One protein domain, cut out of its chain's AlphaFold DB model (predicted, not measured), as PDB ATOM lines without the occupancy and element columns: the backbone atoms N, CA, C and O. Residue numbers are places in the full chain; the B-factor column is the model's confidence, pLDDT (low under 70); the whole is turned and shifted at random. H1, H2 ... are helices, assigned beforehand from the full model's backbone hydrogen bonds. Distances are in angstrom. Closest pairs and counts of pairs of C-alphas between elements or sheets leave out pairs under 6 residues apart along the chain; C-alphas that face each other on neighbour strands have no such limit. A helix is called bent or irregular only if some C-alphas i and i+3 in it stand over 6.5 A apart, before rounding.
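This is residues 427 to 559 of the 570 residues of an uncharacterized protein of hydrothermal vent metagenome (UniProt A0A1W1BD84). Five helices, H2 to H6, stand lengthwise in an elongated up-and-down bundle, each running against the one before it. H2, H3, H4 and H6 follow one another round one side, H5 nearly closes the ring between H6 and H2, and tiny H1 sits at one end. The printed part has 133 residues with six named helices, H1 to H6 in chain order, and no named strand: all helix. It is compact, with a radius of gyration of the C-alphas of 15.0 A and spans of 48 by 26 by 21 A.

Find C-alpha 427 at (130.494, 190.173, 136.868), where H1, residues 427 to 430, begins. H2, residues 437 to 454, covers 26.9 A with a kink of 30 degrees near residue 448. H3 takes residues 461 to 478, 25.5 A, and H4 residues 482 to 499, 26.4 A; H4 is irregular, C-alphas 483 and 486 being 7.6 A apart. H5, residues 508 to 530, is longest at 31.6 A. H6, residues 541 to 557, runs 24.4 A to C-alpha 557 at (126.743, 160.493, 107.632).

Look first at the hairpin H2 and H3: they touch, closest at the C-alphas of Leu 446 and Phe 470, 5.6 A. H3 and H4, also a hairpin, touch at Thr 475 and Ser 488, closest C-alphas 4.6 A apart, with a shallow tilt of 19 degrees. H4 and H6 touch and run the same way; their closest C-alphas, Leu 494 and Ile 548, are 7.4 A apart. In the hairpin H5 and H6, the closest C-alphas are those of Leu 513 and Asn 547, 5.9 A. H2 and H5 are close but not clearly touching, with C-alphas 453 and 515 closest at 7.7 A. H1 is near H5. Every O i to N i+4 pair is within hydrogen-bond range in H3; the figures are 10 of 14 in H2, 12 of 14 in H4, 18 of 19 in H5 and 12 of 13 in H6, while H1 is too short for such a pair.

The C-alphas farthest apart, Glu 432 and Glu 505, are 47.9 A apart. The printed part has no cut and no long link. Confidence is under 70 at residues 452 to 454, 505 to 506 and 556 to 559.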
ATOM      1  N   GLN A 427     130.654 189.460 135.591       91.44
ATOM      2  CA  GLN A 427     130.494 190.173 136.868       91.44
ATOM      3  C   GLN A 427     129.100 190.781 137.030       91.44
ATOM      4  O   GLN A 427     128.562 190.771 138.133       91.44
ATOM      5  N   SER A 428     128.513 191.316 135.955       91.19
ATOM      6  CA  SER A 428     127.152 191.853 136.010       91.19
ATOM      7  C   SER A 428     126.148 190.726 136.240       91.19
ATOM      8  O   SER A 428     125.329 190.820 137.150       91.19
ATOM      9  N   TYR A 429     126.259 189.636 135.475       91.31
ATOM     10  CA  TYR A 429     125.346 188.496 135.538       91.31
ATOM     11  C   TYR A 429     125.342 187.819 136.917       91.31
ATOM     12  O   TYR A 429     124.294 187.690 137.551       91.31
ATOM     13  N   PHE A 430     126.519 187.474 137.449       88.62
ATOM     14  CA  PHE A 430     126.629 186.827 138.761       88.62
ATOM     15  C   PHE A 430     126.541 187.787 139.955       88.62
ATOM     16  O   PHE A 430     126.562 187.336 141.097       88.62
ATOM     17  N   SER A 431     126.368 189.096 139.734       88.69
ATOM     18  CA  SER A 431     125.971 190.010 140.818       88.69
ATOM     19  C   SER A 431     124.495 189.864 141.217       88.69
ATOM     20  O   SER A 431     124.126 190.237 142.332       88.69
ATOM     21  N   GLU A 432     123.666 189.291 140.336       83.31
ATOM     22  CA  GLU A 432     122.224 189.094 140.542       83.31
ATOM     23  C   GLU A 432     121.848 187.629 140.849       83.31
ATOM     24  O   GLU A 432     120.695 187.342 141.175       83.31
ATOM     25  N   ILE A 433     122.813 186.701 140.774       84.25
ATOM     26  CA  ILE A 433     122.606 185.249 140.881       84.25
ATOM     27  C   ILE A 433     123.516 184.664 141.967       84.25
ATOM     28  O   ILE A 433     124.739 184.724 141.868       84.25
ATOM     29  N   GLU A 434     122.918 184.036 142.979       78.69
ATOM     30  CA  GLU A 434     123.641 183.280 144.007       78.69
ATOM     31  C   GLU A 434     123.830 181.827 143.537       78.69
ATOM     32  O   GLU A 434     122.860 181.090 143.359       78.69
ATOM     33  N   LEU A 435     125.083 181.432 143.294       79.44
ATOM     34  CA  LEU A 435     125.461 180.062 142.937       79.44
ATOM     35  C   LEU A 435     125.792 179.245 144.184       79.44
ATOM     36  O   LEU A 435     126.519 179.714 145.061       79.44
ATOM     37  N   ASP A 436     125.323 177.999 144.219       81.62
ATOM     38  CA  ASP A 436     125.715 177.047 145.255       81.62
ATOM     39  C   ASP A 436     127.198 176.659 145.103       81.62
ATOM     40  O   ASP A 436     127.708 176.511 143.990       81.62
ATOM     41  N   ALA A 437     127.892 176.459 146.222       81.44
ATOM     42  CA  ALA A 437     129.250 175.926 146.222       81.44
ATOM     43  C   ALA A 437     129.289 174.483 145.683       81.44
ATOM     44  O   ALA A 437     130.255 174.116 145.015       81.44
ATOM     45  N   GLU A 438     128.220 173.703 145.898       84.00
ATOM     46  CA  GLU A 438     128.109 172.321 145.405       84.00
ATOM     47  C   GLU A 438     128.213 172.241 143.865       84.00
ATOM     48  O   GLU A 438     128.816 171.308 143.337       84.00
ATOM     49  N   VAL A 439     127.742 173.267 143.141       83.06
ATOM     50  CA  VAL A 439     127.836 173.367 141.668       83.06
ATOM     51  C   VAL A 439     129.287 173.482 141.182       83.06
ATOM     52  O   VAL A 439     129.650 172.923 140.144       83.06
ATOM     53  N   TYR A 440     130.141 174.199 141.917       82.94
ATOM     54  CA  TYR A 440     131.555 174.340 141.556       82.94
ATOM     55  C   TYR A 440     132.327 173.039 141.780       82.94
ATOM     56  O   TYR A 440     133.172 172.687 140.952       82.94
ATOM     57  N   ASP A 441     132.032 172.331 142.873       84.44
ATOM     58  CA  ASP A 441     132.638 171.036 143.180       84.44
ATOM     59  C   ASP A 441     132.195 169.961 142.166       84.44
ATOM     60  O   ASP A 441     133.050 169.224 141.670       84.44
ATOM     61  N   GLU A 442     130.916 169.938 141.764       86.06
ATOM     62  CA  GLU A 442     130.393 169.051 140.709       86.06
ATOM     63  C   GLU A 442     131.123 169.264 139.370       86.06
ATOM     64  O   GLU A 442     131.663 168.314 138.797       86.06
ATOM     65  N   LEU A 443     131.246 170.513 138.896       87.25
ATOM     66  CA  LEU A 443     132.011 170.802 137.674       87.25
ATOM     67  C   LEU A 443     133.498 170.437 137.799       87.25
ATOM     68  O   LEU A 443     134.114 170.052 136.810       87.25
ATOM     69  N   LEU A 444     134.114 170.582 138.976       87.81
ATOM     70  CA  LEU A 444     135.517 170.203 139.193       87.81
ATOM     71  C   LEU A 444     135.739 168.683 139.233       87.81
ATOM     72  O   LEU A 444     136.859 168.236 138.980       87.81
ATOM     73  N   GLU A 445     134.720 167.891 139.569       87.56
ATOM     74  CA  GLU A 445     134.782 166.429 139.501       87.56
ATOM     75  C   GLU A 445     134.686 165.951 138.045       87.56
ATOM     76  O   GLU A 445     135.587 165.253 137.576       87.56
ATOM     77  N   LEU A 446     133.696 166.447 137.294       86.56
ATOM     78  CA  LEU A 446     133.490 166.136 135.870       86.56
ATOM     79  C   LEU A 446     134.723 166.453 135.008       86.56
ATOM     80  O   LEU A 446     135.088 165.686 134.118       86.56
ATOM     81  N   GLU A 447     135.420 167.556 135.293       85.44
ATOM     82  CA  GLU A 447     136.664 167.921 134.603       85.44
ATOM     83  C   GLU A 447     137.818 166.939 134.838       85.44
ATOM     84  O   GLU A 447     138.644 166.732 133.951       85.44
ATOM     85  N   ARG A 448     137.894 166.313 136.018       84.56
ATOM     86  CA  ARG A 448     138.931 165.307 136.302       84.56
ATOM     87  C   ARG A 448     138.655 163.998 135.579       84.56
ATOM     88  O   ARG A 448     139.600 163.306 135.212       84.56
ATOM     89  N   GLU A 449     137.383 163.662 135.380       77.62
ATOM     90  CA  GLU A 449     136.982 162.505 134.579       77.62
ATOM     91  C   GLU A 449     137.248 162.751 133.086       77.62
ATOM     92  O   GLU A 449     137.767 161.869 132.397       77.62
ATOM     93  N   ILE A 450     136.983 163.970 132.597       81.44
ATOM     94  CA  ILE A 450     137.162 164.311 131.181       81.44
ATOM     95  C   ILE A 450     138.628 164.500 130.767       81.44
ATOM     96  O   ILE A 450     138.941 164.327 129.593       81.44
ATOM     97  N   ASP A 451     139.554 164.780 131.691       73.88
ATOM     98  CA  ASP A 451     140.986 164.968 131.380       73.88
ATOM     99  C   ASP A 451     141.619 163.737 130.685       73.88
ATOM    100  O   ASP A 451     142.573 163.850 129.912       73.88
ATOM    101  N   VAL A 452     141.016 162.550 130.844       66.12
ATOM    102  CA  VAL A 452     141.377 161.316 130.120       66.12
ATOM    103  C   VAL A 452     141.277 161.479 128.588       66.12
ATOM    104  O   VAL A 452     142.074 160.886 127.852       66.12
ATOM    105  N   LEU A 453     140.375 162.331 128.077       68.50
ATOM    106  CA  LEU A 453     140.240 162.629 126.641       68.50
ATOM    107  C   LEU A 453     141.452 163.332 126.035       68.50
ATOM    108  O   LEU A 453     141.679 163.211 124.825       68.50
ATOM    109  N   SER A 454     142.246 164.049 126.833       67.81
ATOM    110  CA  SER A 454     143.466 164.699 126.340       67.81
ATOM    111  C   SER A 454     144.492 163.672 125.831       67.81
ATOM    112  O   SER A 454     145.249 163.958 124.902       67.81
ATOM    113  N   TYR A 455     144.436 162.439 126.353       72.62
ATOM    114  CA  TYR A 455     145.318 161.322 126.002       72.62
ATOM    115  C   TYR A 455     144.683 160.271 125.073       72.62
ATOM    116  O   TYR A 455     145.387 159.377 124.600       72.62
ATOM    117  N   ALA A 456     143.378 160.357 124.786       77.50
ATOM    118  CA  ALA A 456     142.684 159.400 123.924       77.50
ATOM    119  C   ALA A 456     143.221 159.433 122.476       77.50
ATOM    120  O   ALA A 456     143.213 160.472 121.812       77.50
ATOM    121  N   ALA A 457     143.687 158.289 121.970       74.94
ATOM    122  CA  ALA A 457     144.210 158.160 120.604       74.94
ATOM    123  C   ALA A 457     143.133 157.795 119.563       74.94
ATOM    124  O   ALA A 457     143.368 157.950 118.368       74.94
ATOM    125  N   SER A 458     141.979 157.310 120.020       78.81
ATOM    126  CA  SER A 458     140.832 156.880 119.218       78.81
ATOM    127  C   SER A 458     139.547 157.090 120.018       78.81
ATOM    128  O   SER A 458     139.592 157.171 121.248       78.81
ATOM    129  N   TYR A 459     138.407 157.152 119.334       81.62
ATOM    130  CA  TYR A 459     137.094 157.161 119.975       81.62
ATOM    131  C   TYR A 459     136.742 155.745 120.478       81.62
ATOM    132  O   TYR A 459     137.067 154.764 119.809       81.62
ATOM    133  N   THR A 460     136.144 155.612 121.667       83.38
ATOM    134  CA  THR A 460     135.773 154.307 122.262       83.38
ATOM    135  C   THR A 460     134.452 154.392 123.036       83.38
ATOM    136  O   THR A 460     133.949 155.480 123.314       83.38
ATOM    137  N   GLU A 461     133.874 153.242 123.394       83.19
ATOM    138  CA  GLU A 461     132.608 153.166 124.139       83.19
ATOM    139  C   GLU A 461     132.742 153.787 125.540       83.19
ATOM    140  O   GLU A 461     131.975 154.682 125.889       83.19
ATOM    141  N   ASP A 462     133.806 153.437 126.276       84.19
ATOM    142  CA  ASP A 462     134.166 154.074 127.553       84.19
ATOM    143  C   ASP A 462     134.287 155.605 127.423       84.19
ATOM    144  O   ASP A 462     133.900 156.351 128.318       84.19
ATOM    145  N   LEU A 463     134.807 156.086 126.287       84.88
ATOM    146  CA  LEU A 463     134.965 157.512 126.005       84.88
ATOM    147  C   LEU A 463     133.624 158.205 125.748       84.88
ATOM    148  O   LEU A 463     133.426 159.332 126.193       84.88
ATOM    149  N   THR A 464     132.710 157.519 125.060       86.75
ATOM    150  CA  THR A 464     131.339 157.987 124.808       86.75
ATOM    151  C   THR A 464     130.582 158.128 126.124       86.75
ATOM    152  O   THR A 464     129.962 159.159 126.362       86.75
ATOM    153  N   ILE A 465     130.709 157.149 127.026       87.44
ATOM    154  CA  ILE A 465     130.114 157.198 128.369       87.44
ATOM    155  C   ILE A 465     130.677 158.384 129.173       87.44
ATOM    156  O   ILE A 465     129.907 159.149 129.754       87.44
ATOM    157  N   SER A 466     131.999 158.595 129.162       88.25
ATOM    158  CA  SER A 466     132.625 159.743 129.838       88.25
ATOM    159  C   SER A 466     132.177 161.094 129.262       88.25
ATOM    160  O   SER A 466     131.898 162.019 130.024       88.25
ATOM    161  N   LEU A 467     132.061 161.207 127.933       89.31
ATOM    162  CA  LEU A 467     131.511 162.388 127.253       89.31
ATOM    163  C   LEU A 467     130.066 162.659 127.672       89.31
ATOM    164  O   LEU A 467     129.728 163.793 128.008       89.31
ATOM    165  N   MET A 468     129.233 161.616 127.697       90.31
ATOM    166  CA  MET A 468     127.830 161.737 128.077       90.31
ATOM    167  C   MET A 468     127.671 162.227 129.517       90.31
ATOM    168  O   MET A 468     126.922 163.175 129.755       90.31
ATOM    169  N   ASN A 469     128.422 161.655 130.464       90.19
ATOM    170  CA  ASN A 469     128.414 162.098 131.862       90.19
ATOM    171  C   ASN A 469     128.850 163.568 131.995       90.19
ATOM    172  O   ASN A 469     128.195 164.351 132.686       90.19
ATOM    173  N   PHE A 470     129.917 163.965 131.292       92.38
ATOM    174  CA  PHE A 470     130.431 165.336 131.290       92.38
ATOM    175  C   PHE A 470     129.400 166.346 130.767       92.38
ATOM    176  O   PHE A 470     129.100 167.335 131.442       92.38
ATOM    177  N   PHE A 471     128.800 166.083 129.605       93.25
ATOM    178  CA  PHE A 471     127.768 166.953 129.036       93.25
ATOM    179  C   PHE A 471     126.462 166.940 129.848       93.25
ATOM    180  O   PHE A 471     125.794 167.973 129.914       93.25
ATOM    181  N   GLU A 472     126.097 165.834 130.512       92.31
ATOM    182  CA  GLU A 472     124.924 165.796 131.401       92.31
ATOM    183  C   GLU A 472     125.148 166.675 132.638       92.31
ATOM    184  O   GLU A 472     124.274 167.454 133.020       92.31
ATOM    185  N   GLY A 473     126.339 166.606 133.234       91.25
ATOM    186  CA  GLY A 473     126.717 167.457 134.356       91.25
ATOM    187  C   GLY A 473     126.737 168.944 133.988       91.25
ATOM    188  O   GLY A 473     126.119 169.757 134.673       91.25
ATOM    189  N   TYR A 474     127.326 169.308 132.844       93.19
ATOM    190  CA  TYR A 474     127.246 170.685 132.338       93.19
ATOM    191  C   TYR A 474     125.799 171.118 132.048       93.19
ATOM    192  O   TYR A 474     125.406 172.213 132.439       93.19
ATOM    193  N   THR A 475     124.969 170.255 131.454       92.94
ATOM    194  CA  THR A 475     123.525 170.502 131.262       92.94
ATOM    195  C   THR A 475     122.837 170.816 132.595       92.94
ATOM    196  O   THR A 475     122.079 171.779 132.700       92.94
ATOM    197  N   ARG A 476     123.130 170.049 133.651       90.44
ATOM    198  CA  ARG A 476     122.552 170.234 134.992       90.44
ATOM    199  C   ARG A 476     122.875 171.606 135.591       90.44
ATOM    200  O   ARG A 476     122.002 172.204 136.218       90.44
ATOM    201  N   VAL A 477     124.087 172.109 135.353       89.75
ATOM    202  CA  VAL A 477     124.564 173.412 135.845       89.75
ATOM    203  C   VAL A 477     124.097 174.586 134.979       89.75
ATOM    204  O   VAL A 477     123.779 175.650 135.509       89.75
ATOM    205  N   LEU A 478     124.013 174.408 133.659       90.81
ATOM    206  CA  LEU A 478     123.613 175.459 132.718       90.81
ATOM    207  C   LEU A 478     122.092 175.686 132.695       90.81
ATOM    208  O   LEU A 478     121.653 176.829 132.646       90.81
ATOM    209  N   ASN A 479     121.271 174.635 132.795       89.44
ATOM    210  CA  ASN A 479     119.803 174.723 132.754       89.44
ATOM    211  C   ASN A 479     119.152 175.728 133.745       89.44
ATOM    212  O   ASN A 479     118.205 176.410 133.342       89.44
ATOM    213  N   PRO A 480     119.577 175.855 135.025       87.50
ATOM    214  CA  PRO A 480     119.029 176.868 135.933       87.50
ATOM    215  C   PRO A 480     119.492 178.302 135.623       87.50
ATOM    216  O   PRO A 480     118.878 179.251 136.111       87.50
ATOM    217  N   LEU A 481     120.549 178.483 134.825       88.62
ATOM    218  CA  LEU A 481     121.068 179.790 134.431       88.62
ATOM    219  C   LEU A 481     120.330 180.264 133.174       88.62
ATOM    220  O   LEU A 481     120.553 179.753 132.081       88.62
ATOM    221  N   MET A 482     119.453 181.258 133.333       84.56
ATOM    222  CA  MET A 482     118.491 181.674 132.302       84.56
ATOM    223  C   MET A 482     119.125 181.975 130.935       84.56
ATOM    224  O   MET A 482     118.572 181.560 129.919       84.56
ATOM    225  N   GLU A 483     120.286 182.633 130.919       87.50
ATOM    226  CA  GLU A 483     121.023 182.981 129.697       87.50
ATOM    227  C   GLU A 483     121.628 181.755 128.985       87.50
ATOM    228  O   GLU A 483     121.725 181.747 127.764       87.50
ATOM    229  N   PHE A 484     121.969 180.680 129.706       90.81
ATOM    230  CA  PHE A 484     122.596 179.473 129.134       90.81
ATOM    231  C   PHE A 484     121.623 178.304 128.950       90.81
ATOM    232  O   PHE A 484     122.030 177.155 128.755       90.81
ATOM    233  N   LYS A 485     120.319 178.569 129.012       86.69
ATOM    234  CA  LYS A 485     119.303 177.525 128.892       86.69
ATOM    235  C   LYS A 485     119.295 176.867 127.507       86.69
ATOM    236  O   LYS A 485     119.124 175.653 127.415       86.69
ATOM    237  N   ASP A 486     119.521 177.643 126.450       84.00
ATOM    238  CA  ASP A 486     119.587 177.120 125.080       84.00
ATOM    239  C   ASP A 486     120.858 176.266 124.892       84.00
ATOM    240  O   ASP A 486     120.774 175.139 124.404       84.00
ATOM    241  N   LEU A 487     121.997 176.722 125.433       89.06
ATOM    242  CA  LEU A 487     123.263 175.975 125.501       89.06
ATOM    243  C   LEU A 487     123.083 174.616 126.205       89.06
ATOM    244  O   LEU A 487     123.507 173.570 125.706       89.06
ATOM    245  N   SER A 488     122.386 174.622 127.345       92.50
ATOM    246  CA  SER A 488     122.012 173.416 128.086       92.50
ATOM    247  C   SER A 488     121.123 172.472 127.273       92.50
ATOM    248  O   SER A 488     121.280 171.255 127.363       92.50
ATOM    249  N   TYR A 489     120.166 173.000 126.511       87.06
ATOM    250  CA  TYR A 489     119.262 172.188 125.701       87.06
ATOM    251  C   TYR A 489     120.002 171.522 124.531       87.06
ATOM    252  O   TYR A 489     119.795 170.334 124.269       87.06
ATOM    253  N   SER A 490     120.927 172.237 123.886       89.69
ATOM    254  CA  SER A 490     121.786 171.678 122.836       89.69
ATOM    255  C   SER A 490     122.705 170.564 123.350       89.69
ATOM    256  O   SER A 490     122.839 169.542 122.677       89.69
ATOM    257  N   LEU A 491     123.272 170.694 124.557       92.56
ATOM    258  CA  LEU A 491     124.037 169.609 125.192       92.56
ATOM    259  C   LEU A 491     123.181 168.373 125.499       92.56
ATOM    260  O   LEU A 491     123.625 167.246 125.280       92.56
ATOM    261  N   MET A 492     121.939 168.565 125.948       91.31
ATOM    262  CA  MET A 492     121.010 167.460 126.195       91.31
ATOM    263  C   MET A 492     120.658 166.699 124.903       91.31
ATOM    264  O   MET A 492     120.642 165.467 124.908       91.31
ATOM    265  N   ILE A 493     120.421 167.408 123.790       87.44
ATOM    266  CA  ILE A 493     120.197 166.790 122.468       87.44
ATOM    267  C   ILE A 493     121.443 166.037 122.001       87.44
ATOM    268  O   ILE A 493     121.332 164.900 121.540       87.44
ATOM    269  N   LEU A 494     122.625 166.646 122.138       89.50
ATOM    270  CA  LEU A 494     123.888 166.012 121.779       89.50
ATOM    271  C   LEU A 494     124.074 164.690 122.538       89.50
ATOM    272  O   LEU A 494     124.388 163.675 121.923       89.50
ATOM    273  N   ASN A 495     123.794 164.672 123.842       90.62
ATOM    274  CA  ASN A 495     123.842 163.455 124.652       90.62
ATOM    275  C   ASN A 495     122.891 162.360 124.176       90.62
ATOM    276  O   ASN A 495     123.281 161.192 124.150       90.62
ATOM    277  N   GLN A 496     121.669 162.715 123.774       87.31
ATOM    278  CA  GLN A 496     120.755 161.735 123.196       87.31
ATOM    279  C   GLN A 496     121.344 161.145 121.905       87.31
ATOM    280  O   GLN A 496     121.427 159.925 121.778       87.31
ATOM    281  N   LYS A 497     121.830 161.993 120.987       85.56
ATOM    282  CA  LYS A 497     122.438 161.551 119.720       85.56
ATOM    283  C   LYS A 497     123.678 160.675 119.935       85.56
ATOM    284  O   LYS A 497     123.865 159.711 119.203       85.56
ATOM    285  N   LEU A 498     124.490 160.954 120.958       85.88
ATOM    286  CA  LEU A 498     125.639 160.114 121.321       85.88
ATOM    287  C   LEU A 498     125.236 158.758 121.908       85.88
ATOM    288  O   LEU A 498     125.932 157.777 121.672       85.88
ATOM    289  N   SER A 499     124.105 158.677 122.617       85.00
ATOM    290  CA  SER A 499     123.578 157.402 123.128       85.00
ATOM    291  C   SER A 499     123.040 156.471 122.034       85.00
ATOM    292  O   SER A 499     122.915 155.268 122.254       85.00
ATOM    293  N   GLU A 500     122.727 157.030 120.862       84.06
ATOM    294  CA  GLU A 500     122.187 156.333 119.690       84.06
ATOM    295  C   GLU A 500     123.273 156.022 118.632       84.06
ATOM    296  O   GLU A 500     122.982 155.369 117.631       84.06
ATOM    297  N   TYR A 501     124.521 156.471 118.833       80.81
ATOM    298  CA  TYR A 501     125.609 156.356 117.855       80.81
ATOM    299  C   TYR A 501     126.422 155.061 118.007       80.81
ATOM    300  O   TYR A 501     127.047 154.816 119.040       80.81
ATOM    301  N   GLU A 502     126.477 154.258 116.941       78.44
ATOM    302  CA  GLU A 502     127.382 153.108 116.843       78.44
ATOM    303  C   GLU A 502     128.783 153.555 116.385       78.44
ATOM    304  O   GLU A 502     128.935 154.319 115.433       78.44
ATOM    305  N   ILE A 503     129.828 153.086 117.077       74.69
ATOM    306  CA  ILE A 503     131.211 153.537 116.853       74.69
ATOM    307  C   ILE A 503     131.784 152.931 115.569       74.69
ATOM    308  O   ILE A 503     131.912 151.711 115.457       74.69
ATOM    309  N   ASP A 504     132.219 153.797 114.654       71.12
ATOM    310  CA  ASP A 504     132.831 153.420 113.381       71.12
ATOM    311  C   ASP A 504     134.367 153.600 113.345       71.12
ATOM    312  O   ASP A 504     135.003 154.141 114.262       71.12
ATOM    313  N   GLU A 505     134.983 153.160 112.241       58.16
ATOM    314  CA  GLU A 505     136.428 153.292 112.001       58.16
ATOM    315  C   GLU A 505     136.875 154.736 111.644       58.16
ATOM    316  O   GLU A 505     138.077 155.016 111.653       58.16
ATOM    317  N   ASN A 506     135.949 155.671 111.368       61.84
ATOM    318  CA  ASN A 506     136.234 157.063 110.968       61.84
ATOM    319  C   ASN A 506     136.022 158.115 112.079       61.84
ATOM    320  O   ASN A 506     136.319 159.298 111.877       61.84
ATOM    321  N   SER A 507     135.623 157.689 113.276       73.44
ATOM    322  CA  SER A 507     135.352 158.469 114.500       73.44
ATOM    323  C   SER A 507     136.461 159.427 115.006       73.44
ATOM    324  O   SER A 507     136.290 160.131 116.004       73.44
ATOM    325  N   ASN A 508     137.586 159.557 114.295       75.88
ATOM    326  CA  ASN A 508     138.636 160.552 114.551       75.88
ATOM    327  C   ASN A 508     138.165 162.009 114.372       75.88
ATOM    328  O   ASN A 508     138.621 162.885 115.110       75.88
ATOM    329  N   MET A 509     137.266 162.285 113.416       80.81
ATOM    330  CA  MET A 509     136.702 163.636 113.238       80.81
ATOM    331  C   MET A 509     135.772 163.996 114.402       80.81
ATOM    332  O   MET A 509     135.878 165.084 114.967       80.81
ATOM    333  N   LEU A 510     134.935 163.044 114.828       83.69
ATOM    334  CA  LEU A 510     134.079 163.174 116.006       83.69
ATOM    335  C   LEU A 510     134.915 163.484 117.260       83.69
ATOM    336  O   LEU A 510     134.630 164.448 117.965       83.69
ATOM    337  N   LEU A 511     136.013 162.752 117.485       85.50
ATOM    338  CA  LEU A 511     136.942 163.005 118.593       85.50
ATOM    339  C   LEU A 511     137.558 164.420 118.563       85.50
ATOM    340  O   LEU A 511     137.750 165.028 119.619       85.50
ATOM    341  N   LEU A 512     137.874 164.956 117.379       85.00
ATOM    342  CA  LEU A 512     138.394 166.320 117.236       85.00
ATOM    343  C   LEU A 512     137.339 167.373 117.606       85.00
ATOM    344  O   LEU A 512     137.647 168.311 118.341       85.00
ATOM    345  N   LEU A 513     136.101 167.198 117.143       86.81
ATOM    346  CA  LEU A 513     134.999 168.119 117.430       86.81
ATOM    347  C   LEU A 513     134.586 168.082 118.912       86.81
ATOM    348  O   LEU A 513     134.365 169.133 119.513       86.81
ATOM    349  N   MET A 514     134.582 166.899 119.537       89.25
ATOM    350  CA  MET A 514     134.341 166.746 120.981       89.25
ATOM    351  C   MET A 514     135.380 167.486 121.825       89.25
ATOM    352  O   MET A 514     135.031 168.140 122.805       89.25
ATOM    353  N   ARG A 515     136.657 167.444 121.424       88.25
ATOM    354  CA  ARG A 515     137.716 168.246 122.062       88.25
ATOM    355  C   ARG A 515     137.473 169.748 121.921       88.25
ATOM    356  O   ARG A 515     137.783 170.480 122.857       88.25
ATOM    357  N   GLY A 516     136.903 170.190 120.797       88.00
ATOM    358  CA  GLY A 516     136.439 171.565 120.602       88.00
ATOM    359  C   GLY A 516     135.388 171.962 121.641       88.00
ATOM    360  O   GLY A 516     135.629 172.884 122.415       88.00
ATOM    361  N   LEU A 517     134.288 171.205 121.738       91.19
ATOM    362  CA  LEU A 517     133.222 171.467 122.718       91.19
ATOM    363  C   LEU A 517     133.714 171.461 124.169       91.19
ATOM    364  O   LEU A 517     133.321 172.323 124.951       91.19
ATOM    365  N   ILE A 518     134.579 170.513 124.540       91.25
ATOM    366  CA  ILE A 518     135.157 170.471 125.889       91.25
ATOM    367  C   ILE A 518     136.018 171.709 126.135       91.25
ATOM    368  O   ILE A 518     135.859 172.355 127.164       91.25
ATOM    369  N   SER A 519     136.894 172.079 125.195       90.38
ATOM    370  CA  SER A 519     137.723 173.284 125.325       90.38
ATOM    371  C   SER A 519     136.873 174.546 125.492       90.38
ATOM    372  O   SER A 519     137.193 175.379 126.337       90.38
ATOM    373  N   ASP A 520     135.788 174.664 124.724       91.81
ATOM    374  CA  ASP A 520     134.837 175.774 124.807       91.81
ATOM    375  C   ASP A 520     134.159 175.818 126.201       91.81
ATOM    376  O   ASP A 520     134.113 176.873 126.833       91.81
ATOM    377  N   LEU A 521     133.700 174.679 126.739       93.31
ATOM    378  CA  LEU A 521     133.035 174.585 128.055       93.31
ATOM    379  C   LEU A 521     133.971 174.788 129.260       93.31
ATOM    380  O   LEU A 521     133.560 175.350 130.283       93.31
ATOM    381  N   LEU A 522     135.225 174.346 129.153       91.94
ATOM    382  CA  LEU A 522     136.269 174.607 130.148       91.94
ATOM    383  C   LEU A 522     136.600 176.105 130.199       91.94
ATOM    384  O   LEU A 522     136.666 176.698 131.278       91.94
ATOM    385  N   GLU A 523     136.771 176.732 129.033       92.50
ATOM    386  CA  GLU A 523     137.082 178.159 128.925       92.50
ATOM    387  C   GLU A 523     135.903 179.038 129.363       92.50
ATOM    388  O   GLU A 523     136.111 180.035 130.060       92.50
ATOM    389  N   TRP A 524     134.665 178.638 129.051       94.25
ATOM    390  CA  TRP A 524     133.453 179.256 129.591       94.25
ATOM    391  C   TRP A 524     133.446 179.219 131.116       94.25
ATOM    392  O   TRP A 524     133.397 180.268 131.751       94.25
ATOM    393  N   LYS A 525     133.580 178.040 131.736       92.88
ATOM    394  CA  LYS A 525     133.581 177.932 133.202       92.88
ATOM    395  C   LYS A 525     134.686 178.803 133.799       92.88
ATOM    396  O   LYS A 525     134.446 179.528 134.765       92.88
ATOM    397  N   ARG A 526     135.889 178.768 133.221       92.94
ATOM    398  CA  ARG A 526     137.021 179.576 133.681       92.94
ATOM    399  C   ARG A 526     136.701 181.071 133.638       92.94
ATOM    400  O   ARG A 526     136.833 181.738 134.659       92.94
ATOM    401  N   THR A 527     136.270 181.595 132.495       93.88
ATOM    402  CA  THR A 527     136.135 183.046 132.257       93.88
ATOM    403  C   THR A 527     134.802 183.640 132.714       93.88
ATOM    404  O   THR A 527     134.764 184.795 133.139       93.88
ATOM    405  N   VAL A 528     133.717 182.868 132.665       92.38
ATOM    406  CA  VAL A 528     132.355 183.296 133.014       92.38
ATOM    407  C   VAL A 528     132.019 182.933 134.456       92.38
ATOM    408  O   VAL A 528     131.607 183.808 135.210       92.38
ATOM    409  N   LEU A 529     132.226 181.680 134.869       89.75
ATOM    410  CA  LEU A 529     131.783 181.198 136.184       89.75
ATOM    411  C   LEU A 529     132.788 181.511 137.308       89.75
ATOM    412  O   LEU A 529     132.395 181.966 138.379       89.75
ATOM    413  N   VAL A 530     134.083 181.266 137.072       89.62
ATOM    414  CA  VAL A 530     135.129 181.281 138.117       89.62
ATOM    415  C   VAL A 530     135.866 182.619 138.206       89.62
ATOM    416  O   VAL A 530     135.901 183.236 139.268       89.62
ATOM    417  N   GLU A 531     136.488 183.074 137.116       92.56
ATOM    418  CA  GLU A 531     137.248 184.332 137.091       92.56
ATOM    419  C   GLU A 531     136.344 185.559 136.921       92.56
ATOM    420  O   GLU A 531     136.737 186.665 137.297       92.56
ATOM    421  N   GLN A 532     135.157 185.371 136.331       92.62
ATOM    422  CA  GLN A 532     134.226 186.435 135.937       92.62
ATOM    423  C   GLN A 532     134.928 187.552 135.131       92.62
ATOM    424  O   GLN A 532     134.687 188.748 135.307       92.62
ATOM    425  N   THR A 533     135.850 187.156 134.253       94.56
ATOM    426  CA  THR A 533     136.649 188.024 133.376       94.56
ATOM    427  C   THR A 533     136.013 188.227 132.002       94.56
ATOM    428  O   THR A 533     136.404 189.157 131.294       94.56
ATOM    429  N   ALA A 534     135.028 187.405 131.625       94.00
ATOM    430  CA  ALA A 534     134.319 187.530 130.358       94.00
ATOM    431  C   ALA A 534     133.554 188.866 130.267       94.00
ATOM    432  O   ALA A 534     132.667 189.163 131.077       94.00
ATOM    433  N   ALA A 535     133.915 189.673 129.265       90.38
ATOM    434  CA  ALA A 535     133.262 190.947 128.972       90.38
ATOM    435  C   ALA A 535     131.837 190.748 128.434       90.38
ATOM    436  O   ALA A 535     130.961 191.539 128.760       90.38
ATOM    437  N   ASP A 536     131.629 189.674 127.673       91.19
ATOM    438  CA  ASP A 536     130.345 189.166 127.198       91.19
ATOM    439  C   ASP A 536     130.240 187.700 127.633       91.19
ATOM    440  O   ASP A 536     131.175 186.929 127.406       91.19
ATOM    441  N   ILE A 537     129.141 187.314 128.279       91.62
ATOM    442  CA  ILE A 537     128.895 185.927 128.688       91.62
ATOM    443  C   ILE A 537     128.640 184.973 127.511       91.62
ATOM    444  O   ILE A 537     128.898 183.779 127.654       91.62
ATOM    445  N   HIS A 538     128.209 185.492 126.356       90.06
ATOM    446  CA  HIS A 538     127.849 184.721 125.152       90.06
ATOM    447  C   HIS A 538     128.992 184.620 124.125       90.06
ATOM    448  O   HIS A 538     128.798 184.216 122.979       90.06
ATOM    449  N   PHE A 539     130.222 184.976 124.520       88.44
ATOM    450  CA  PHE A 539     131.386 185.045 123.623       88.44
ATOM    451  C   PHE A 539     131.722 183.719 122.905       88.44
ATOM    452  O   PHE A 539     132.367 183.739 121.855       88.44
ATOM    453  N   MET A 540     131.312 182.581 123.477       88.88
ATOM    454  CA  MET A 540     131.588 181.232 122.971       88.88
ATOM    455  C   MET A 540     130.551 180.724 121.961       88.88
ATOM    456  O   MET A 540     130.845 179.806 121.197       88.88
ATOM    457  N   ASP A 541     129.333 181.275 121.959       86.25
ATOM    458  CA  ASP A 541     128.156 180.651 121.338       86.25
ATOM    459  C   ASP A 541     128.398 180.293 119.869       86.25
ATOM    460  O   ASP A 541     128.078 179.199 119.402       86.25
ATOM    461  N   LYS A 542     129.060 181.194 119.141       80.44
ATOM    462  CA  LYS A 542     129.370 181.014 117.724       80.44
ATOM    463  C   LYS A 542     130.316 179.837 117.443       80.44
ATOM    464  O   LYS A 542     130.124 179.164 116.430       80.44
ATOM    465  N   SER A 543     131.338 179.593 118.271       82.75
ATOM    466  CA  SER A 543     132.213 178.420 118.094       82.75
ATOM    467  C   SER A 543     131.521 177.152 118.578       82.75
ATOM    468  O   SER A 543     131.554 176.136 117.885       82.75
ATOM    469  N   PHE A 544     130.806 177.245 119.696       86.69
ATOM    470  CA  PHE A 544     130.132 176.119 120.319       86.69
ATOM    471  C   PHE A 544     129.021 175.525 119.437       86.69
ATOM    472  O   PHE A 544     129.059 174.335 119.115       86.69
ATOM    473  N   TYR A 545     128.073 176.338 118.955       84.62
ATOM    474  CA  TYR A 545     127.004 175.852 118.071       84.62
ATOM    475  C   TYR A 545     127.540 175.378 116.710       84.62
ATOM    476  O   TYR A 545     127.008 174.427 116.138       84.62
ATOM    477  N   SER A 546     128.637 175.968 116.216       83.62
ATOM    478  CA  SER A 546     129.347 175.484 115.020       83.62
ATOM    479  C   SER A 546     129.939 174.082 115.226       83.62
ATOM    480  O   SER A 546     129.838 173.232 114.338       83.62
ATOM    481  N   ASN A 547     130.519 173.817 116.400       83.38
ATOM    482  CA  ASN A 547     131.040 172.501 116.768       83.38
ATOM    483  C   ASN A 547     129.903 171.471 116.918       83.38
ATOM    484  O   ASN A 547     130.027 170.366 116.391       83.38
ATOM    485  N   ILE A 548     128.773 171.836 117.545       85.75
ATOM    486  CA  ILE A 548     127.585 170.964 117.628       85.75
ATOM    487  C   ILE A 548     127.064 170.609 116.232       85.75
ATOM    488  O   ILE A 548     126.948 169.427 115.926       85.75
ATOM    489  N   ALA A 549     126.818 171.589 115.356       82.94
ATOM    490  CA  ALA A 549     126.296 171.325 114.012       82.94
ATOM    491  C   ALA A 549     127.207 170.383 113.196       82.94
ATOM    492  O   ALA A 549     126.729 169.488 112.500       82.94
ATOM    493  N   GLN A 550     128.532 170.532 113.319       82.69
ATOM    494  CA  GLN A 550     129.499 169.634 112.677       82.69
ATOM    495  C   GLN A 550     129.478 168.213 113.252       82.69
ATOM    496  O   GLN A 550     129.637 167.249 112.498       82.69
ATOM    497  N   ILE A 551     129.254 168.060 114.561       84.75
ATOM    498  CA  ILE A 551     129.059 166.743 115.176       84.75
ATOM    499  C   ILE A 551     127.771 166.115 114.657       84.75
ATOM    500  O   ILE A 551     127.804 164.974 114.214       84.75
ATOM    501  N   GLU A 552     126.662 166.851 114.638       82.25
ATOM    502  CA  GLU A 552     125.382 166.326 114.158       82.25
ATOM    503  C   GLU A 552     125.459 165.840 112.707       82.25
ATOM    504  O   GLU A 552     124.994 164.740 112.418       82.25
ATOM    505  N   MET A 553     126.121 166.591 111.817       79.88
ATOM    506  CA  MET A 553     126.397 166.128 110.452       79.88
ATOM    507  C   MET A 553     127.234 164.838 110.442       79.88
ATOM    508  O   MET A 553     126.887 163.893 109.735       79.88
ATOM    509  N   SER A 554     128.285 164.765 111.267       77.12
ATOM    510  CA  SER A 554     129.167 163.588 111.359       77.12
ATOM    511  C   SER A 554     128.435 162.330 111.856       77.12
ATOM    512  O   SER A 554     128.697 161.236 111.360       77.12
ATOM    513  N   LEU A 555     127.501 162.479 112.805       75.19
ATOM    514  CA  LEU A 555     126.682 161.388 113.358       75.19
ATOM    515  C   LEU A 555     125.589 160.904 112.383       75.19
ATOM    516  O   LEU A 555     125.111 159.778 112.501       75.19
ATOM    517  N   VAL A 556     125.171 161.741 111.424       68.69
ATOM    518  CA  VAL A 556     124.192 161.365 110.387       68.69
ATOM    519  C   VAL A 556     124.863 160.634 109.225       68.69
ATOM    520  O   VAL A 556     124.312 159.653 108.725       68.69
ATOM    521  N   THR A 557     126.061 161.060 108.810       57.03
ATOM    522  CA  THR A 557     126.743 160.493 107.632       57.03
ATOM    523  C   THR A 557     127.075 159.004 107.744       57.03
ATOM    524  O   THR A 557     127.115 158.330 106.722       57.03
ATOM    525  N   THR A 558     127.247 158.462 108.952       51.81
ATOM    526  CA  THR A 558     127.549 157.033 109.167       51.81
ATOM    527  C   THR A 558     126.357 156.097 108.935       51.81
ATOM    528  O   THR A 558     126.549 154.891 108.835       51.81
ATOM    529  N   ASN A 559     125.132 156.626 108.825       44.44
ATOM    530  CA  ASN A 559     123.913 155.840 108.585       44.44
ATOM    531  C   ASN A 559     123.488 155.790 107.101       44.44
ATOM    532  O   ASN A 559     122.422 155.255 106.795       44.44
TER     533      ASN A 559